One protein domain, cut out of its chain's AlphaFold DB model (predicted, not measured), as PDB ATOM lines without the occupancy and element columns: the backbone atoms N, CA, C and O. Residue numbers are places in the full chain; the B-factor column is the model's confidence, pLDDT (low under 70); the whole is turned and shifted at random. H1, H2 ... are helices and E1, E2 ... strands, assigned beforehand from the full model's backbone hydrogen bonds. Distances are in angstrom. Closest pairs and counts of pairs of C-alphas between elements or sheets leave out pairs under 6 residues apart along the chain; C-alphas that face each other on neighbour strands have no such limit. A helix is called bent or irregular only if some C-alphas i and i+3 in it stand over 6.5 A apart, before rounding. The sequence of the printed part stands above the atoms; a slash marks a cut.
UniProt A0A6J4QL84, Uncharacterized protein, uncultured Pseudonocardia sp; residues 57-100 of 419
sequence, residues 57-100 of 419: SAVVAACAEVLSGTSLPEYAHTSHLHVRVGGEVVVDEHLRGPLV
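What this domain is: This is residues 57 to 100 of the 419 residues of an uncharacterized protein of uncultured Pseudonocardia sp (UniProt A0A6J4QL84). A hairpin of two antiparallel strands, E1 and E2, forms a narrow sheet, and one helix, H1, lies lengthwise over one face of it, making a flat two-layer piece. The chain turns from the helix to the hairpin through residues 70 to 79 at one end of the piece, the tight turn of residues 86 and 87 lies at the other end, and residues 95 to 100 bend away on the side of the hairpin opposite to H1. The printed part has 44 residues with one named helix and two named strands, in the order H1, E1, E2 along the chain; the sheet order is E1 - E2, antiparallel, and the class is mixed, helices and strands. The whole is only just compact, close to loose, with a radius of gyration of the C-alphas of 11.0 A, and its C-alphas span 31 by 21 by 9 A.

Where its parts are: E1 is residues 80 to 85, 16.8 A from first to last C-alpha, and begins with C-alpha 80 at (3.479, -46.288, 33.027). E2 is residues 88 to 94, 17.4 A long, and ends with C-alpha 94 at (6.482, -44.545, 30.152). H1 is residues 57 to 69, 18.7 A long, and begins with C-alpha 57 at (5.690, -29.920, 45.316). Residues 73 to 75 are a short run of helix within the link from H1 to E1.

How they stand to each other: E1 and E2 are a hairpin of antiparallel strands, with 174 degrees between their N-to-C directions. C-alphas 82 and 92, which face each other, are 4.5 A apart. N 81 and O 93, 2.9 A apart, are within hydrogen-bond range, and so are N 83 and O 91 at 2.8 A. The closest C-alphas of H1 and E2 are those of Val 60 and Val 90, 6.8 A apart, and the centres of the two elements are 11.3 A apart. The closest C-alphas of H1 and E1 are those of Leu 67 and Leu 81, 7.9 A apart, with 10.7 A from centre to centre. In H1, which is not bent, every O i to N i+4 pair is within hydrogen-bond range.

The domain as a whole: The two C-alphas farthest apart are those of Pro 73 and Gly 86, at 32.6 A, while those of Ser 57 and Val 100, the first and last printed, are 29.9 A apart. The printed part has no cut. The link from E1 to E2 is tight, with 2 residues, and the link from H1 to E1 is short, with 10 residues. The mean pLDDT of the printed part is 94.2, and no printed residue is under 70.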
ATOM      1  N   SER A  57       4.287 -29.562  45.083       93.62
ATOM      2  CA  SER A  57       5.690 -29.920  45.316       93.62
ATOM      3  C   SER A  57       5.848 -31.252  46.053       93.62
ATOM      4  O   SER A  57       6.701 -32.048  45.672       93.62
ATOM      5  N   ALA A  58       4.998 -31.537  47.045       95.12
ATOM      6  CA  ALA A  58       5.002 -32.818  47.746       95.12
ATOM      7  C   ALA A  58       4.599 -33.977  46.820       95.12
ATOM      8  O   ALA A  58       5.211 -35.041  46.873       95.12
ATOM      9  N   VAL A  59       3.621 -33.765  45.927       95.75
ATOM     10  CA  VAL A  59       3.225 -34.778  44.933       95.75
ATOM     11  C   VAL A  59       4.370 -35.078  43.965       95.75
ATOM     12  O   VAL A  59       4.671 -36.245  43.730       95.75
ATOM     13  N   VAL A  60       5.038 -34.049  43.437       96.44
ATOM     14  CA  VAL A  60       6.181 -34.223  42.522       96.44
ATOM     15  C   VAL A  60       7.327 -34.972  43.207       96.44
ATOM     16  O   VAL A  60       7.861 -35.917  42.628       96.44
ATOM     17  N   ALA A  61       7.664 -34.611  44.450       97.00
ATOM     18  CA  ALA A  61       8.697 -35.299  45.223       97.00
ATOM     19  C   ALA A  61       8.364 -36.788  45.434       97.00
ATOM     20  O   ALA A  61       9.212 -37.646  45.192       97.00
ATOM     21  N   ALA A  62       7.117 -37.104  45.794       97.12
ATOM     22  CA  ALA A  62       6.667 -38.487  45.944       97.12
ATOM     23  C   ALA A  62       6.724 -39.268  44.619       97.12
ATOM     24  O   ALA A  62       7.114 -40.433  44.598       97.12
ATOM     25  N   CYS A  63       6.378 -38.637  43.493       96.94
ATOM     26  CA  CYS A  63       6.483 -39.289  42.188       96.94
ATOM     27  C   CYS A  63       7.940 -39.590  41.814       96.94
ATOM     28  O   CYS A  63       8.215 -40.664  41.287       96.94
ATOM     29  N   ALA A  64       8.871 -38.678  42.110       97.25
ATOM     30  CA  ALA A  64      10.297 -38.904  41.884       97.25
ATOM     31  C   ALA A  64      10.817 -40.102  42.699       97.25
ATOM     32  O   ALA A  64      11.558 -40.932  42.170       97.25
ATOM     33  N   GLU A  65      10.376 -40.241  43.954       96.75
ATOM     34  CA  GLU A  65      10.693 -41.402  44.792       96.75
ATOM     35  C   GLU A  65      10.164 -42.705  44.171       96.75
ATOM     36  O   GLU A  65      10.928 -43.656  43.991       96.75
ATOM     37  N   VAL A  66       8.896 -42.729  43.742       95.56
ATOM     38  CA  VAL A  66       8.302 -43.894  43.057       95.56
ATOM     39  C   VAL A  66       9.091 -44.259  41.800       95.56
ATOM     40  O   VAL A  66       9.468 -45.420  41.636       95.56
ATOM     41  N   LEU A  67       9.385 -43.283  40.937       96.50
ATOM     42  CA  LEU A  67      10.142 -43.499  39.702       96.50
ATOM     43  C   LEU A  67      11.529 -44.073  39.984       96.50
ATOM     44  O   LEU A  67      11.939 -45.020  39.311       96.50
ATOM     45  N   SER A  68      12.221 -43.577  41.013       95.56
ATOM     46  CA  SER A  68      13.523 -44.118  41.416       95.56
ATOM     47  C   SER A  68      13.434 -45.600  41.815       95.56
ATOM     48  O   SER A  68      14.276 -46.406  41.405       95.56
ATOM     49  N   GLY A  69      12.359 -45.993  42.508       94.81
ATOM     50  CA  GLY A  69      12.082 -47.376  42.896       94.81
ATOM     51  C   GLY A  69      11.833 -48.308  41.709       94.81
ATOM     52  O   GLY A  69      12.219 -49.473  41.760       94.81
ATOM     53  N   THR A  70      11.291 -47.805  40.592       95.38
ATOM     54  CA  THR A  70      11.029 -48.622  39.384       95.38
ATOM     55  C   THR A  70      12.293 -49.124  38.673       95.38
ATOM     56  O   THR A  70      12.228 -49.929  37.736       95.38
ATOM     57  N   SER A  71      13.472 -48.674  39.114       92.81
ATOM     58  CA  SER A  71      14.753 -49.224  38.674       92.81
ATOM     59  C   SER A  71      14.982 -50.659  39.174       92.81
ATOM     60  O   SER A  71      15.674 -51.419  38.487       92.81
ATOM     61  N   LEU A  72      14.371 -51.044  40.304       93.69
ATOM     62  CA  LEU A  72      14.554 -52.352  40.931       93.69
ATOM     63  C   LEU A  72      13.933 -53.485  40.086       93.69
ATOM     64  O   LEU A  72      12.865 -53.298  39.496       93.69
ATOM     65  N   PRO A  73      14.551 -54.686  40.046       92.88
ATOM     66  CA  PRO A  73      14.087 -55.795  39.204       92.88
ATOM     67  C   PRO A  73      12.641 -56.240  39.461       92.88
ATOM     68  O   PRO A  73      11.937 -56.609  38.526       92.88
ATOM     69  N   GLU A  74      12.174 -56.175  40.709       93.06
ATOM     70  CA  GLU A  74      10.802 -56.540  41.093       93.06
ATOM     71  C   GLU A  74       9.723 -55.626  40.495       93.06
ATOM     72  O   GLU A  74       8.568 -56.031  40.374       93.06
ATOM     73  N   TYR A  75      10.104 -54.430  40.043       90.75
ATOM     74  CA  TYR A  75       9.220 -53.465  39.391       90.75
ATOM     75  C   TYR A  75       9.451 -53.367  37.880       90.75
ATOM     76  O   TYR A  75       8.903 -52.467  37.239       90.75
ATOM     77  N   ALA A  76      10.203 -54.299  37.279       86.50
ATOM     78  CA  ALA A  76      10.476 -54.318  35.838       86.50
ATOM     79  C   ALA A  76       9.204 -54.389  34.971       86.50
ATOM     80  O   ALA A  76       9.226 -53.984  33.811       86.50
ATOM     81  N   HIS A  77       8.093 -54.870  35.539       86.88
ATOM     82  CA  HIS A  77       6.789 -54.953  34.880       86.88
ATOM     83  C   HIS A  77       5.970 -53.658  34.948       86.88
ATOM     84  O   HIS A  77       4.905 -53.584  34.347       86.88
ATOM     85  N   THR A  78       6.453 -52.619  35.631       90.88
ATOM     86  CA  THR A  78       5.756 -51.327  35.662       90.88
ATOM     87  C   THR A  78       5.815 -50.686  34.283       90.88
ATOM     88  O   THR A  78       6.902 -50.465  33.744       90.88
ATOM     89  N   SER A  79       4.654 -50.401  33.703       92.62
ATOM     90  CA  SER A  79       4.533 -49.911  32.330       92.62
ATOM     91  C   SER A  79       4.454 -48.394  32.213       92.62
ATOM     92  O   SER A  79       5.041 -47.826  31.297       92.62
ATOM     93  N   HIS A  80       3.757 -47.721  33.130       94.88
ATOM     94  CA  HIS A  80       3.479 -46.288  33.027       94.88
ATOM     95  C   HIS A  80       3.160 -45.694  34.402       94.88
ATOM     96  O   HIS A  80       2.401 -46.287  35.170       94.88
ATOM     97  N   LEU A  81       3.715 -44.518  34.706       95.69
ATOM     98  CA  LEU A  81       3.282 -43.681  35.825       95.69
ATOM     99  C   LEU A  81       2.715 -42.370  35.278       95.69
ATOM    100  O   LEU A  81       3.454 -41.542  34.753       95.69
ATOM    101  N   HIS A  82       1.410 -42.176  35.454       96.25
ATOM    102  CA  HIS A  82       0.710 -40.957  35.065       96.25
ATOM    103  C   HIS A  82       0.031 -40.329  36.282       96.25
ATOM    104  O   HIS A  82      -0.781 -40.975  36.949       96.25
ATOM    105  N   VAL A  83       0.346 -39.068  36.573       96.88
ATOM    106  CA  VAL A  83      -0.186 -38.344  37.733       96.88
ATOM    107  C   VAL A  83      -0.687 -36.973  37.306       96.88
ATOM    108  O   VAL A  83       0.021 -36.206  36.651       96.88
ATOM    109  N   ARG A  84      -1.916 -36.652  37.727       96.81
ATOM    110  CA  ARG A  84      -2.561 -35.355  37.497       96.81
ATOM    111  C   ARG A  84      -2.976 -34.710  38.814       96.81
ATOM    112  O   ARG A  84      -3.554 -35.378  39.668       96.81
ATOM    113  N   VAL A  85      -2.730 -33.410  38.955       95.00
ATOM    114  CA  VAL A  85      -3.125 -32.596  40.116       95.00
ATOM    115  C   VAL A  85      -3.879 -31.377  39.608       95.00
ATOM    116  O   VAL A  85      -3.362 -30.635  38.782       95.00
ATOM    117  N   GLY A  86      -5.122 -31.187  40.060       91.75
ATOM    118  CA  GLY A  86      -5.959 -30.079  39.579       91.75
ATOM    119  C   GLY A  86      -6.220 -30.119  38.067       91.75
ATOM    120  O   GLY A  86      -6.363 -29.080  37.441       91.75
ATOM    121  N   GLY A  87      -6.227 -31.311  37.460       93.88
ATOM    122  CA  GLY A  87      -6.379 -31.487  36.011       93.88
ATOM    123  C   GLY A  87      -5.081 -31.345  35.206       93.88
ATOM    124  O   GLY A  87      -5.025 -31.861  34.088       93.88
ATOM    125  N   GLU A  88      -4.025 -30.761  35.772       95.00
ATOM    126  CA  GLU A  88      -2.711 -30.658  35.133       95.00
ATOM    127  C   GLU A  88      -1.907 -31.945  35.293       95.00
ATOM    128  O   GLU A  88      -1.889 -32.547  36.365       95.00
ATOM    129  N   VAL A  89      -1.216 -32.355  34.231       96.94
ATOM    130  CA  VAL A  89      -0.273 -33.476  34.269       96.94
ATOM    131  C   VAL A  89       0.996 -33.020  34.985       96.94
ATOM    132  O   VAL A  89       1.629 -32.053  34.573       96.94
ATOM    133  N   VAL A  90       1.352 -33.702  36.072       97.06
ATOM    134  CA  VAL A  90       2.592 -33.436  36.820       97.06
ATOM    135  C   VAL A  90       3.674 -34.470  36.529       97.06
ATOM    136  O   VAL A  90       4.848 -34.128  36.600       97.06
ATOM    137  N   VAL A  91       3.288 -35.702  36.187       97.62
ATOM    138  CA  VAL A  91       4.189 -36.787  35.774       97.62
ATOM    139  C   VAL A  91       3.494 -37.624  34.706       97.62
ATOM    140  O   VAL A  91       2.314 -37.943  34.855       97.62
ATOM    141  N   ASP A  92       4.226 -37.971  33.650       97.19
ATOM    142  CA  ASP A  92       3.763 -38.826  32.556       97.19
ATOM    143  C   ASP A  92       4.937 -39.638  31.994       97.19
ATOM    144  O   ASP A  92       5.581 -39.249  31.025       97.19
ATOM    145  N   GLU A  93       5.270 -40.740  32.664       96.88
ATOM    146  CA  GLU A  93       6.513 -41.480  32.428       96.88
ATOM    147  C   GLU A  93       6.250 -42.915  31.988       96.88
ATOM    148  O   GLU A  93       5.796 -43.754  32.775       96.88
ATOM    149  N   HIS A  94       6.554 -43.203  30.722       94.81
ATOM    150  CA  HIS A  94       6.482 -44.545  30.152       94.81
ATOM    151  C   HIS A  94       7.726 -45.354  30.528       94.81
ATOM    152  O   HIS A  94       8.863 -44.974  30.240       94.81
ATOM    153  N   LEU A  95       7.496 -46.494  31.165       94.06
ATOM    154  CA  LEU A  95       8.517 -47.356  31.738       94.06
ATOM    155  C   LEU A  95       8.714 -48.613  30.872       94.06
ATOM    156  O   LEU A  95       8.374 -48.648  29.692       94.06
ATOM    157  N   ARG A  96       9.354 -49.637  31.441       92.81
ATOM    158  CA  ARG A  96       9.830 -50.830  30.717       92.81
ATOM    159  C   ARG A  96       8.788 -51.950  30.618       92.81
ATOM    160  O   ARG A  96       9.020 -52.922  29.902       92.81
ATOM    161  N   GLY A  97       7.683 -51.834  31.351       91.50
ATOM    162  CA  GLY A  97       6.614 -52.824  31.383       91.50
ATOM    163  C   GLY A  97       5.792 -52.901  30.090       91.50
ATOM    164  O   GLY A  97       5.963 -52.095  29.174       91.50
ATOM    165  N   PRO A  98       4.883 -53.886  29.998       91.25
ATOM    166  CA  PRO A  98       4.036 -54.075  28.826       91.25
ATOM    167  C   PRO A  98       3.035 -52.924  28.663       91.25
ATOM    168  O   PRO A  98       2.506 -52.405  29.637       91.25
ATOM    169  N   LEU A  99       2.706 -52.565  27.418       88.19
ATOM    170  CA  LEU A  99       1.732 -51.501  27.133       88.19
ATOM    171  C   LEU A  99       0.336 -51.789  27.721       88.19
ATOM    172  O   LEU A  99      -0.409 -50.867  28.036       88.19
ATOM    173  N   VAL A 100      -0.019 -53.070  27.850       88.25
ATOM    174  CA  VAL A 100      -1.288 -53.543  28.409       88.25
ATOM    175  C   VAL A 100      -0.978 -54.528  29.522       88.25
ATOM    176  O   VAL A 100      -0.202 -55.460  29.312       88.25
TER     177      VAL A 100